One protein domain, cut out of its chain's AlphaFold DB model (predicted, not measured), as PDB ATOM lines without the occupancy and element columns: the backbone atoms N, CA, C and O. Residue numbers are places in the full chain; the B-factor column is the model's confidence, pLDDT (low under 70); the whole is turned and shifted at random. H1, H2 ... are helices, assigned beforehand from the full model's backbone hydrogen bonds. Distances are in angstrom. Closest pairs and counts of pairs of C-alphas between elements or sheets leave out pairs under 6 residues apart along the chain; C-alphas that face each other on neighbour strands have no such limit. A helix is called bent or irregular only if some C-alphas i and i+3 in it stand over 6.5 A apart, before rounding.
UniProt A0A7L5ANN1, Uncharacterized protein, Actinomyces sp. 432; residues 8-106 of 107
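What this domain is: This is residues 8 to 106 of the 107 residues of an uncharacterized protein of Actinomyces sp. 432 (UniProt A0A7L5ANN1). Four helices form a bundle in which the long H4 has H2 and H3 packed on it, and H1 packs on H2 and H3 on the side away from H4. A long stretch without a named element, residues 26 to 42, loops from the end of H1 back to the beginning of H2, and H4 makes most of the longest axis. The printed part has 99 residues with four named helices, in the order H1, H2, H3, H4 along the chain, and no named strand; the class is all helix. The whole is compact, with a radius of gyration of the C-alphas of 12.9 A, and the C-alphas span 39 by 31 by 21 A.

Where its parts are: H4, the longest helix, is residues 82 to 104 and measures 33.8 A from its first C-alpha at (220.195, 238.359, 166.457) to its last at (192.695, 221.058, 175.667). H2 is residues 43 to 56, 20.1 A long. H3 is residues 63 to 75, 18.1 A long, and is irregular, but only just: C-alphas 65 and 68 are 6.7 A apart. H1 is residues 13 to 25, 19.8 A long, beginning with C-alpha 13 at (198.694, 245.374, 159.542); it is irregular, with C-alphas 14 and 17 7.2 A apart.

How they stand to each other: H4 touches H2, closest at the C-alphas of Ala 48 and Ile 91, 5.1 A apart; they run the same way at a shallow tilt of 34 degrees, only just short of steep. H3 and H4 form a helical hairpin, running opposite ways at a shallow tilt of 30 degrees. H4 touches H3 with residues 88 to 95 alone, and their closest C-alphas are those of Thr 73 and Tyr 88, 5.2 A apart. H1 touches H3, closest at the C-alphas of Leu 18 and Ala 65, 4.7 A apart, opposite ways at a steep tilt of 45 degrees. H1 touches H2, closest at the C-alphas of Tyr 15 and Ala 47, 6.9 A apart, the same way at a shallow tilt of 33 degrees, only just short of steep. H2 and H3 are near each other, with 6 pairs of C-alphas within 10 A. H1 and H4 are apart. In H2 and H4 every O i to N i+4 pair is within hydrogen-bond range; in H1 it is 5 of 9 and in H3 7 of 9.

The domain as a whole: The two C-alphas farthest apart are those of Pro 80 and Thr 106, at 39.6 A. The printed part, residues 8 to 106, has no cut. The link from H1 to H2 is long, with 17 residues, while H2 to H3 and H3 to H4 are short links of 6 residues each. The mean pLDDT of the printed part is 84.6, and it is under 70 at residues 8 to 10, 30 to 41 and 105 to 106.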
ATOM      1  N   GLU A   8     196.665 253.837 160.474       55.47
ATOM      2  CA  GLU A   8     196.912 255.267 160.704       55.47
ATOM      3  C   GLU A   8     197.552 255.549 162.077       55.47
ATOM      4  O   GLU A   8     198.143 256.610 162.265       55.47
ATOM      5  N   ASP A   9     197.518 254.577 162.996       58.38
ATOM      6  CA  ASP A   9     198.179 254.617 164.304       58.38
ATOM      7  C   ASP A   9     199.663 254.191 164.253       58.38
ATOM      8  O   ASP A   9     200.322 254.131 165.291       58.38
ATOM      9  N   GLY A  10     200.205 253.905 163.060       65.12
ATOM     10  CA  GLY A  10     201.602 253.493 162.871       65.12
ATOM     11  C   GLY A  10     201.873 252.020 163.179       65.12
ATOM     12  O   GLY A  10     203.033 251.642 163.314       65.12
ATOM     13  N   ILE A  11     200.816 251.210 163.284       74.75
ATOM     14  CA  ILE A  11     200.896 249.768 163.522       74.75
ATOM     15  C   ILE A  11     200.875 249.007 162.190       74.75
ATOM     16  O   ILE A  11     200.065 249.304 161.307       74.75
ATOM     17  N   GLU A  12     201.777 248.038 162.055       81.81
ATOM     18  CA  GLU A  12     201.825 247.083 160.946       81.81
ATOM     19  C   GLU A  12     200.563 246.211 160.933       81.81
ATOM     20  O   GLU A  12     200.026 245.839 161.978       81.81
ATOM     21  N   GLU A  13     200.031 245.954 159.737       85.31
ATOM     22  CA  GLU A  13     198.694 245.374 159.542       85.31
ATOM     23  C   GLU A  13     198.577 243.990 160.197       85.31
ATOM     24  O   GLU A  13     197.539 243.642 160.764       85.31
ATOM     25  N   GLU A  14     199.690 243.269 160.207       87.56
ATOM     26  CA  GLU A  14     199.906 241.956 160.791       87.56
ATOM     27  C   GLU A  14     199.621 241.948 162.303       87.56
ATOM     28  O   GLU A  14     199.098 240.965 162.831       87.56
ATOM     29  N   TYR A  15     199.892 243.053 163.008       87.62
ATOM     30  CA  TYR A  15     199.720 243.154 164.461       87.62
ATOM     31  C   TYR A  15     198.378 243.761 164.884       87.62
ATOM     32  O   TYR A  15     198.004 243.646 166.054       87.62
ATOM     33  N   VAL A  16     197.626 244.390 163.972       88.31
ATOM     34  CA  VAL A  16     196.385 245.108 164.317       88.31
ATOM     35  C   VAL A  16     195.380 244.179 164.996       88.31
ATOM     36  O   VAL A  16     194.941 244.464 166.110       88.31
ATOM     37  N   LEU A  17     195.054 243.046 164.370       90.75
ATOM     38  CA  LEU A  17     194.057 242.113 164.905       90.75
ATOM     39  C   LEU A  17     194.498 241.489 166.234       90.75
ATOM     40  O   LEU A  17     193.678 241.342 167.143       90.75
ATOM     41  N   LEU A  18     195.794 241.190 166.383       92.44
ATOM     42  CA  LEU A  18     196.361 240.736 167.652       92.44
ATOM     43  C   LEU A  18     196.085 241.750 168.765       92.44
ATOM     44  O   LEU A  18     195.588 241.371 169.826       92.44
ATOM     45  N   LEU A  19     196.394 243.027 168.542       88.88
ATOM     46  CA  LEU A  19     196.232 244.063 169.561       88.88
ATOM     47  C   LEU A  19     194.756 244.352 169.862       88.88
ATOM     48  O   LEU A  19     194.387 244.467 171.034       88.88
ATOM     49  N   GLU A  20     193.906 244.419 168.833       89.56
ATOM     50  CA  GLU A  20     192.462 244.623 168.992       89.56
ATOM     51  C   GLU A  20     191.814 243.533 169.842       89.56
ATOM     52  O   GLU A  20     190.927 243.813 170.652       89.56
ATOM     53  N   GLU A  21     192.270 242.291 169.688       93.25
ATOM     54  CA  GLU A  21     191.721 241.168 170.427       93.25
ATOM     55  C   GLU A  21     192.353 241.008 171.819       93.25
ATOM     56  O   GLU A  21     191.645 240.784 172.808       93.25
ATOM     57  N   ALA A  22     193.680 241.100 171.917       91.69
ATOM     58  CA  ALA A  22     194.416 240.774 173.133       91.69
ATOM     59  C   ALA A  22     194.331 241.877 174.195       91.69
ATOM     60  O   ALA A  22     194.113 241.572 175.371       91.69
ATOM     61  N   LEU A  23     194.471 243.155 173.817       89.75
ATOM     62  CA  LEU A  23     194.544 244.250 174.793       89.75
ATOM     63  C   LEU A  23     193.280 244.359 175.663       89.75
ATOM     64  O   LEU A  23     193.423 244.391 176.890       89.75
ATOM     65  N   PRO A  24     192.045 244.309 175.115       90.38
ATOM     66  CA  PRO A  24     190.840 244.356 175.941       90.38
ATOM     67  C   PRO A  24     190.741 243.172 176.908       90.38
ATOM     68  O   PRO A  24     190.365 243.354 178.067       90.38
ATOM     69  N   LYS A  25     191.131 241.968 176.468       92.62
ATOM     70  CA  LYS A  25     191.154 240.759 177.312       92.62
ATOM     71  C   LYS A  25     192.188 240.863 178.434       92.62
ATOM     72  O   LYS A  25     191.981 240.330 179.521       92.62
ATOM     73  N   LEU A  26     193.283 241.579 178.187       87.62
ATOM     74  CA  LEU A  26     194.323 241.883 179.168       87.62
ATOM     75  C   LEU A  26     193.939 243.017 180.135       87.62
ATOM     76  O   LEU A  26     194.689 243.280 181.081       87.62
ATOM     77  N   GLY A  27     192.790 243.673 179.927       87.62
ATOM     78  CA  GLY A  27     192.388 244.867 180.673       87.62
ATOM     79  C   GLY A  27     193.240 246.094 180.339       87.62
ATOM     80  O   GLY A  27     193.329 247.015 181.150       87.62
ATOM     81  N   LEU A  28     193.894 246.093 179.175       83.75
ATOM     82  CA  LEU A  28     194.745 247.172 178.688       83.75
ATOM     83  C   LEU A  28     193.969 248.044 177.686       83.75
ATOM     84  O   LEU A  28     193.157 247.530 176.912       83.75
ATOM     85  N   PRO A  29     194.178 249.370 177.689       74.25
ATOM     86  CA  PRO A  29     193.466 250.256 176.782       74.25
ATOM     87  C   PRO A  29     194.011 250.145 175.352       74.25
ATOM     88  O   PRO A  29     195.219 250.199 175.137       74.25
ATOM     89  N   LEU A  30     193.103 250.100 174.372       66.19
ATOM     90  CA  LEU A  30     193.429 250.125 172.935       66.19
ATOM     91  C   LEU A  30     194.115 251.424 172.496       66.19
ATOM     92  O   LEU A  30     194.766 251.447 171.468       66.19
ATOM     93  N   SER A  31     193.974 252.500 173.278       58.28
ATOM     94  CA  SER A  31     194.658 253.780 173.062       58.28
ATOM     95  C   SER A  31     196.129 253.762 173.482       58.28
ATOM     96  O   SER A  31     196.808 254.782 173.369       58.28
ATOM     97  N   SER A  32     196.613 252.661 174.069       53.50
ATOM     98  CA  SER A  32     198.025 252.497 174.408       53.50
ATOM     99  C   SER A  32     198.801 252.118 173.149       53.50
ATOM    100  O   SER A  32     199.374 251.045 173.035       53.50
ATOM    101  N   ASN A  33     198.854 253.065 172.215       51.38
ATOM    102  CA  ASN A  33     199.714 253.050 171.031       51.38
ATOM    103  C   ASN A  33     201.168 253.387 171.426       51.38
ATOM    104  O   ASN A  33     201.933 253.931 170.637       51.38
ATOM    105  N   ARG A  34     201.539 253.158 172.692       47.78
ATOM    106  CA  ARG A  34     202.799 253.607 173.281       47.78
ATOM    107  C   ARG A  34     203.789 252.459 173.382       47.78
ATOM    108  O   ARG A  34     204.184 252.020 174.456       47.78
ATOM    109  N   LEU A  35     204.191 251.982 172.206       49.22
ATOM    110  CA  LEU A  35     205.378 251.145 172.018       49.22
ATOM    111  C   LEU A  35     206.687 251.905 172.335       49.22
ATOM    112  O   LEU A  35     207.753 251.297 172.353       49.22
ATOM    113  N   ASP A  36     206.629 253.205 172.653       43.44
ATOM    114  CA  ASP A  36     207.770 254.031 173.071       43.44
ATOM    115  C   ASP A  36     208.359 253.662 174.451       43.44
ATOM    116  O   ASP A  36     209.399 254.198 174.832       43.44
ATOM    117  N   GLU A  37     207.770 252.703 175.177       49.31
ATOM    118  CA  GLU A  37     208.325 252.136 176.422       49.31
ATOM    119  C   GLU A  37     209.034 250.776 176.242       49.31
ATOM    120  O   GLU A  37     209.690 250.288 177.170       49.31
ATOM    121  N   PHE A  38     208.978 250.163 175.053       46.91
ATOM    122  CA  PHE A  38     209.660 248.896 174.797       46.91
ATOM    123  C   PHE A  38     211.115 249.142 174.408       46.91
ATOM    124  O   PHE A  38     211.409 249.829 173.434       46.91
ATOM    125  N   ARG A  39     212.029 248.564 175.197       45.81
ATOM    126  CA  ARG A  39     213.497 248.576 175.060       45.81
ATOM    127  C   ARG A  39     213.974 248.109 173.666       45.81
ATOM    128  O   ARG A  39     214.532 247.024 173.546       45.81
ATOM    129  N   GLY A  40     213.767 248.925 172.632       51.53
ATOM    130  CA  GLY A  40     214.169 248.651 171.251       51.53
ATOM    131  C   GLY A  40     213.404 249.414 170.159       51.53
ATOM    132  O   GLY A  40     213.990 249.623 169.107       51.53
ATOM    133  N   GLY A  41     212.165 249.876 170.394       64.75
ATOM    134  CA  GLY A  41     211.404 250.700 169.432       64.75
ATOM    135  C   GLY A  41     210.684 249.961 168.290       64.75
ATOM    136  O   GLY A  41     210.057 250.621 167.469       64.75
ATOM    137  N   GLU A  42     210.734 248.626 168.250       79.19
ATOM    138  CA  GLU A  42     210.165 247.812 167.165       79.19
ATOM    139  C   GLU A  42     208.850 247.125 167.560       79.19
ATOM    140  O   GLU A  42     208.669 246.684 168.700       79.19
ATOM    141  N   GLN A  43     207.934 246.985 166.600       84.06
ATOM    142  CA  GLN A  43     206.583 246.473 166.845       84.06
ATOM    143  C   GLN A  43     206.555 244.989 167.229       84.06
ATOM    144  O   GLN A  43     205.815 244.609 168.140       84.06
ATOM    145  N   PHE A  44     207.418 244.165 166.624       85.81
ATOM    146  CA  PHE A  44     207.521 242.737 166.941       85.81
ATOM    147  C   PHE A  44     207.899 242.486 168.413       85.81
ATOM    148  O   PHE A  44     207.467 241.505 169.014       85.81
ATOM    149  N   ILE A  45     208.652 243.398 169.044       87.19
ATOM    150  CA  ILE A  45     208.981 243.318 170.477       87.19
ATOM    151  C   ILE A  45     207.709 243.483 171.316       87.19
ATOM    152  O   ILE A  45     207.486 242.738 172.271       87.19
ATOM    153  N   GLY A  46     206.855 244.441 170.945       86.12
ATOM    154  CA  GLY A  46     205.560 244.649 171.587       86.12
ATOM    155  C   GLY A  46     204.607 243.472 171.376       86.12
ATOM    156  O   GLY A  46     203.968 243.025 172.329       86.12
ATOM    157  N   ALA A  47     204.559 242.917 170.162       90.25
ATOM    158  CA  ALA A  47     203.764 241.729 169.857       90.25
ATOM    159  C   ALA A  47     204.187 240.525 170.717       90.25
ATOM    160  O   ALA A  47     203.336 239.856 171.311       90.25
ATOM    161  N   ALA A  48     205.498 240.297 170.864       92.19
ATOM    162  CA  ALA A  48     206.036 239.258 171.737       92.19
ATOM    163  C   ALA A  48     205.593 239.445 173.199       92.19
ATOM    164  O   ALA A  48     205.201 238.475 173.851       92.19
ATOM    165  N   ASP A  49     205.594 240.679 173.713       90.88
ATOM    166  CA  ASP A  49     205.187 240.960 175.093       90.88
ATOM    167  C   ASP A  49     203.685 240.773 175.332       90.88
ATOM    168  O   ASP A  49     203.274 240.188 176.337       90.88
ATOM    169  N   VAL A  50     202.854 241.207 174.382       91.56
ATOM    170  CA  VAL A  50     201.403 240.984 174.425       91.56
ATOM    171  C   VAL A  50     201.093 239.490 174.449       91.56
ATOM    172  O   VAL A  50     200.347 239.025 175.316       91.56
ATOM    173  N   LEU A  51     201.722 238.713 173.564       95.38
ATOM    174  CA  LEU A  51     201.566 237.259 173.522       95.38
ATOM    175  C   LEU A  51     202.070 236.589 174.808       95.38
ATOM    176  O   LEU A  51     201.386 235.713 175.345       95.38
ATOM    177  N   ARG A  52     203.210 237.031 175.356       95.62
ATOM    178  CA  ARG A  52     203.724 236.575 176.655       95.62
ATOM    179  C   ARG A  52     202.700 236.801 177.767       95.62
ATOM    180  O   ARG A  52     202.395 235.870 178.512       95.62
ATOM    181  N   MET A  53     202.119 237.999 177.857       94.38
ATOM    182  CA  MET A  53     201.086 238.305 178.853       94.38
ATOM    183  C   MET A  53     199.830 237.442 178.672       94.38
ATOM    184  O   MET A  53     199.265 236.974 179.664       94.38
ATOM    185  N   CYS A  54     199.396 237.193 177.432       95.50
ATOM    186  CA  CYS A  54     198.286 236.280 177.152       95.50
ATOM    187  C   CYS A  54     198.589 234.854 177.631       95.50
ATOM    188  O   CYS A  54     197.750 234.211 178.272       95.50
ATOM    189  N   VAL A  55     199.808 234.367 177.383       97.19
ATOM    190  CA  VAL A  55     200.262 233.063 177.871       97.19
ATOM    191  C   VAL A  55     200.238 233.015 179.399       97.19
ATOM    192  O   VAL A  55     199.607 232.113 179.951       97.19
ATOM    193  N   GLU A  56     200.852 233.982 180.077       95.75
ATOM    194  CA  GLU A  56     200.956 234.029 181.544       95.75
ATOM    195  C   GLU A  56     199.595 234.101 182.243       95.75
ATOM    196  O   GLU A  56     199.410 233.512 183.308       95.75
ATOM    197  N   ARG A  57     198.628 234.806 181.644       95.31
ATOM    198  CA  ARG A  57     197.299 235.025 182.232       95.31
ATOM    199  C   ARG A  57     196.240 234.021 181.792       95.31
ATOM    200  O   ARG A  57     195.082 234.170 182.171       95.31
ATOM    201  N   GLY A  58     196.597 233.012 180.999       95.31
ATOM    202  CA  GLY A  58     195.608 232.036 180.543       95.31
ATOM    203  C   GLY A  58     194.633 232.583 179.490       95.31
ATOM    204  O   GLY A  58     193.565 232.011 179.313       95.31
ATOM    205  N   ILE A  59     194.966 233.688 178.815       94.56
ATOM    206  CA  ILE A  59     194.093 234.339 177.831       94.56
ATOM    207  C   ILE A  59     194.309 233.717 176.457       94.56
ATOM    208  O   ILE A  59     195.441 233.613 175.984       94.56
ATOM    209  N   ASP A  60     193.203 233.358 175.815       94.50
ATOM    210  CA  ASP A  60     193.194 232.847 174.452       94.50
ATOM    211  C   ASP A  60     192.960 233.965 173.433       94.50
ATOM    212  O   ASP A  60     192.161 234.884 173.653       94.50
ATOM    213  N   VAL A  61     193.638 233.834 172.294       94.50
ATOM    214  CA  VAL A  61     193.534 234.696 171.111       94.50
ATOM    215  C   VAL A  61     193.121 233.825 169.914       94.50
ATOM    216  O   VAL A  61     193.483 232.642 169.854       94.50
ATOM    217  N   THR A  62     192.297 234.357 169.009       95.44
ATOM    218  CA  THR A  62     191.789 233.619 167.844       95.44
ATOM    219  C   THR A  62     192.882 233.324 166.819       95.44
ATOM    220  O   THR A  62     193.884 234.021 166.746       95.44
ATOM    221  N   GLU A  63     192.682 232.297 165.984       96.06
ATOM    222  CA  GLU A  63     193.622 232.016 164.886       96.06
ATOM    223  C   GLU A  63     193.715 233.172 163.891       96.06
ATOM    224  O   GLU A  63     194.797 233.448 163.394       96.06
ATOM    225  N   GLU A  64     192.606 233.868 163.636       95.94
ATOM    226  CA  GLU A  64     192.561 235.011 162.720       95.94
ATOM    227  C   GLU A  64     193.512 236.133 163.159       95.94
ATOM    228  O   GLU A  64     194.167 236.747 162.324       95.94
ATOM    229  N   ALA A  65     193.653 236.345 164.469       94.81
ATOM    230  CA  ALA A  65     194.581 237.318 165.031       94.81
ATOM    231  C   ALA A  65     196.025 236.798 165.180       94.81
ATOM    232  O   ALA A  65     196.942 237.603 165.321       94.81
ATOM    233  N   LEU A  66     196.251 235.477 165.175       96.62
ATOM    234  CA  LEU A  66     197.581 234.878 165.372       96.62
ATOM    235  C   LEU A  66     198.305 234.564 164.057       96.62
ATOM    236  O   LEU A  66     199.526 234.682 164.006       96.62
ATOM    237  N   VAL A  67     197.578 234.162 163.009       96.81
ATOM    238  CA  VAL A  67     198.168 233.737 161.728       96.81
ATOM    239  C   VAL A  67     199.016 234.838 161.073       96.81
ATOM    240  O   VAL A  67     200.166 234.542 160.763       96.81
ATOM    241  N   PRO A  68     198.545 236.094 160.924       94.94
ATOM    242  CA  PRO A  68     199.348 237.136 160.276       94.94
ATOM    243  C   PRO A  68     200.665 237.419 161.012       94.94
ATOM    244  O   PRO A  68     201.710 237.586 160.394       94.94
ATOM    245  N   VAL A  69     200.625 237.395 162.348       94.50
ATOM    246  CA  VAL A  69     201.796 237.596 163.216       94.50
ATOM    247  C   VAL A  69     202.802 236.455 163.065       94.50
ATOM    248  O   VAL A  69     204.012 236.680 163.048       94.50
ATOM    249  N   GLU A  70     202.318 235.216 162.974       96.06
ATOM    250  CA  GLU A  70     203.162 234.040 162.768       96.06
ATOM    251  C   GLU A  70     203.798 234.027 161.374       96.06
ATOM    252  O   GLU A  70     204.981 233.721 161.252       96.06
ATOM    253  N   GLU A  71     203.037 234.373 160.335       94.12
ATOM    254  CA  GLU A  71     203.537 234.460 158.960       94.12
ATOM    255  C   GLU A  71     204.647 235.508 158.840       94.12
ATOM    256  O   GLU A  71     205.722 235.187 158.332       94.12
ATOM    257  N   ASP A  72     204.428 236.707 159.387       91.62
ATOM    258  CA  ASP A  72     205.448 237.756 159.493       91.62
ATOM    259  C   ASP A  72     206.710 237.238 160.199       91.62
ATOM    260  O   ASP A  72     207.817 237.261 159.666       91.62
ATOM    261  N   THR A  73     206.523 236.622 161.361       90.44
ATOM    262  CA  THR A  73     207.608 236.056 162.167       90.44
ATOM    263  C   THR A  73     208.437 235.005 161.415       90.44
ATOM    264  O   THR A  73     209.659 234.945 161.569       90.44
ATOM    265  N   ILE A  74     207.798 234.165 160.596       89.00
ATOM    266  CA  ILE A  74     208.479 233.135 159.800       89.00
ATOM    267  C   ILE A  74     209.295 233.763 158.665       89.00
ATOM    268  O   ILE A  74     210.389 233.273 158.374       89.00
ATOM    269  N   LEU A  75     208.813 234.846 158.044       88.06
ATOM    270  CA  LEU A  75     209.545 235.551 156.983       88.06
ATOM    271  C   LEU A  75     210.896 236.090 157.473       88.06
ATOM    272  O   LEU A  75     211.860 236.117 156.708       88.06
ATOM    273  N   PHE A  76     210.982 236.449 158.754       85.06
ATOM    274  CA  PHE A  76     212.186 236.988 159.385       85.06
ATOM    275  C   PHE A  76     212.949 235.971 160.252       85.06
ATOM    276  O   PHE A  76     213.830 236.340 161.032       85.06
ATOM    277  N   ALA A  77     212.679 234.671 160.097       77.31
ATOM    278  CA  ALA A  77     213.370 233.628 160.859       77.31
ATOM    279  C   ALA A  77     214.903 233.640 160.660       77.31
ATOM    280  O   ALA A  77     215.652 233.347 161.596       77.31
ATOM    281  N   ASP A  78     215.365 234.041 159.470       83.31
ATOM    282  CA  ASP A  78     216.783 234.152 159.098       83.31
ATOM    283  C   ASP A  78     217.313 235.602 159.145       83.31
ATOM    284  O   ASP A  78     218.357 235.903 158.559       83.31
ATOM    285  N   ASP A  79     216.615 236.517 159.831       87.31
ATOM    286  CA  ASP A  79     217.023 237.923 159.918       87.31
ATOM    287  C   ASP A  79     218.469 238.043 160.438       87.31
ATOM    288  O   ASP A  79     218.814 237.381 161.418       87.31
ATOM    289  N   PRO A  80     219.364 238.848 159.830       87.44
ATOM    290  CA  PRO A  80     220.753 238.970 160.281       87.44
ATOM    291  C   PRO A  80     220.883 239.522 161.710       87.44
ATOM    292  O   PRO A  80     221.878 239.243 162.391       87.44
ATOM    293  N   TRP A  81     219.886 240.257 162.197       89.06
ATOM    294  CA  TRP A  81     219.848 240.809 163.539       89.06
ATOM    295  C   TRP A  81     219.439 239.754 164.571       89.06
ATOM    296  O   TRP A  81     218.307 239.282 164.639       89.06
ATOM    297  N   GLU A  82     220.387 239.397 165.439       87.44
ATOM    298  CA  GLU A  82     220.195 238.359 166.457       87.44
ATOM    299  C   GLU A  82     219.026 238.636 167.410       87.44
ATOM    300  O   GLU A  82     218.276 237.718 167.742       87.44
ATOM    301  N   THR A  83     218.840 239.892 167.821       86.88
ATOM    302  CA  THR A  83     217.736 240.269 168.708       86.88
ATOM    303  C   THR A  83     216.385 240.036 168.040       86.88
ATOM    304  O   THR A  83     215.493 239.496 168.687       86.88
ATOM    305  N   ALA A  84     216.238 240.381 166.757       87.38
ATOM    306  CA  ALA A  84     214.999 240.141 166.024       87.38
ATOM    307  C   ALA A  84     214.673 238.645 165.983       87.38
ATOM    308  O   ALA A  84     213.610 238.241 166.451       87.38
ATOM    309  N   ARG A  85     215.634 237.802 165.577       91.19
ATOM    310  CA  ARG A  85     215.459 236.335 165.587       91.19
ATOM    311  C   ARG A  85     215.029 235.799 166.953       91.19
ATOM    312  O   ARG A  85     214.200 234.895 167.027       91.19
ATOM    313  N   HIS A  86     215.586 236.342 168.038       91.38
ATOM    314  CA  HIS A  86     215.209 235.941 169.393       91.38
ATOM    315  C   HIS A  86     213.729 236.223 169.689       91.38
ATOM    316  O   HIS A  86     213.031 235.334 170.177       91.38
ATOM    317  N   TYR A  87     213.243 237.424 169.375       91.62
ATOM    318  CA  TYR A  87     211.839 237.784 169.585       91.62
ATOM    319  C   TYR A  87     210.900 237.022 168.650       91.62
ATOM    320  O   TYR A  87     209.871 236.527 169.101       91.62
ATOM    321  N   TYR A  88     211.282 236.831 167.390       93.44
ATOM    322  CA  TYR A  88     210.521 236.014 166.449       93.44
ATOM    323  C   TYR A  88     210.352 234.572 166.950       93.44
ATOM    324  O   TYR A  88     209.239 234.047 167.003       93.44
ATOM    325  N   ALA A  89     211.415 233.947 167.460       93.56
ATOM    326  CA  ALA A  89     211.310 232.623 168.075       93.56
ATOM    327  C   ALA A  89     210.373 232.603 169.304       93.56
ATOM    328  O   ALA A  89     209.630 231.636 169.502       93.56
ATOM    329  N   GLN A  90     210.379 233.660 170.126       94.75
ATOM    330  CA  GLN A  90     209.459 233.788 171.262       94.75
ATOM    331  C   GLN A  90     208.002 233.900 170.813       94.75
ATOM    332  O   GLN A  90     207.144 233.233 171.394       94.75
ATOM    333  N   ILE A  91     207.726 234.691 169.773       95.94
ATOM    334  CA  ILE A  91     206.387 234.844 169.195       95.94
ATOM    335  C   ILE A  91     205.836 233.477 168.783       95.94
ATOM    336  O   ILE A  91     204.796 233.072 169.306       95.94
ATOM    337  N   VAL A  92     206.563 232.712 167.954       96.50
ATOM    338  CA  VAL A  92     206.134 231.358 167.541       96.50
ATOM    339  C   VAL A  92     205.876 230.466 168.760       96.50
ATOM    340  O   VAL A  92     204.861 229.770 168.835       96.50
ATOM    341  N   GLY A  93     206.767 230.513 169.756       96.88
ATOM    342  CA  GLY A  93     206.619 229.745 170.990       96.88
ATOM    343  C   GLY A  93     205.343 230.086 171.766       96.88
ATOM    344  O   GLY A  93     204.623 229.187 172.207       96.88
ATOM    345  N   HIS A  94     205.021 231.371 171.919       97.81
ATOM    346  CA  HIS A  94     203.815 231.811 172.621       97.81
ATOM    347  C   HIS A  94     202.535 231.456 171.857       97.81
ATOM    348  O   HIS A  94     201.583 230.968 172.473       97.81
ATOM    349  N   ILE A  95     202.534 231.613 170.530       97.62
ATOM    350  CA  ILE A  95     201.426 231.193 169.660       97.62
ATOM    351  C   ILE A  95     201.152 229.695 169.834       97.62
ATOM    352  O   ILE A  95     200.007 229.292 170.057       97.62
ATOM    353  N   ALA A  96     202.199 228.865 169.826       97.00
ATOM    354  CA  ALA A  96     202.067 227.425 170.032       97.00
ATOM    355  C   ALA A  96     201.451 227.078 171.400       97.00
ATOM    356  O   ALA A  96     200.593 226.197 171.483       97.00
ATOM    357  N   VAL A  97     201.828 227.789 172.470       97.50
ATOM    358  CA  VAL A  97     201.249 227.586 173.811       97.50
ATOM    359  C   VAL A  97     199.765 227.959 173.850       97.50
ATOM    360  O   VAL A  97     198.968 227.208 174.418       97.50
ATOM    361  N   ILE A  98     199.378 229.083 173.240       96.62
ATOM    362  CA  ILE A  98     197.971 229.508 173.154       96.62
ATOM    363  C   ILE A  98     197.151 228.461 172.387       96.62
ATOM    364  O   ILE A  98     196.115 228.001 172.872       96.62
ATOM    365  N   ARG A  99     197.643 228.005 171.229       96.06
ATOM    366  CA  ARG A  99     196.997 226.948 170.433       96.06
ATOM    367  C   ARG A  99     196.842 225.643 171.207       96.06
ATOM    368  O   ARG A  99     195.758 225.061 171.222       96.06
ATOM    369  N   ALA A 100     197.900 225.197 171.884       95.25
ATOM    370  CA  ALA A 100     197.873 223.970 172.676       95.25
ATOM    371  C   ALA A 100     196.825 224.039 173.797       95.25
ATOM    372  O   ALA A 100     196.090 223.079 174.020       95.25
ATOM    373  N   ARG A 101     196.704 225.188 174.468       93.00
ATOM    374  CA  ARG A 101     195.691 225.407 175.508       93.00
ATOM    375  C   ARG A 101     194.269 225.317 174.957       93.00
ATOM    376  O   ARG A 101     193.444 224.605 175.529       93.00
ATOM    377  N   ARG A 102     193.997 225.970 173.823       88.44
ATOM    378  CA  ARG A 102     192.686 225.932 173.152       88.44
ATOM    379  C   ARG A 102     192.275 224.513 172.742       88.44
ATOM    380  O   ARG A 102     191.096 224.170 172.833       88.44
ATOM    381  N   ALA A 103     193.237 223.677 172.348       86.31
ATOM    382  CA  ALA A 103     192.990 222.277 172.001       86.31
ATOM    383  C   ALA A 103     192.594 221.413 173.215       86.31
ATOM    384  O   ALA A 103     191.843 220.456 173.066       86.31
ATOM    385  N   VAL A 104     193.061 221.758 174.420       81.25
ATOM    386  CA  VAL A 104     192.695 221.058 175.667       81.25
ATOM    387  C   VAL A 104     191.360 221.559 176.226       81.25
ATOM    388  O   VAL A 104     190.612 220.788 176.810       81.25
ATOM    389  N   GLY A 105     191.021 222.837 176.032       61.84
ATOM    390  CA  GLY A 105     189.748 223.414 176.488       61.84
ATOM    391  C   GLY A 105     188.513 223.016 175.666       61.84
ATOM    392  O   GLY A 105     187.405 223.414 176.012       61.84
ATOM    393  N   THR A 106     188.691 222.272 174.571       56.44
ATOM    394  CA  THR A 106     187.620 221.831 173.658       56.44
ATOM    395  C   THR A 106     187.248 220.346 173.800       56.44
ATOM    396  O   THR A 106     186.433 219.855 173.017       56.44
TER     397      THR A 106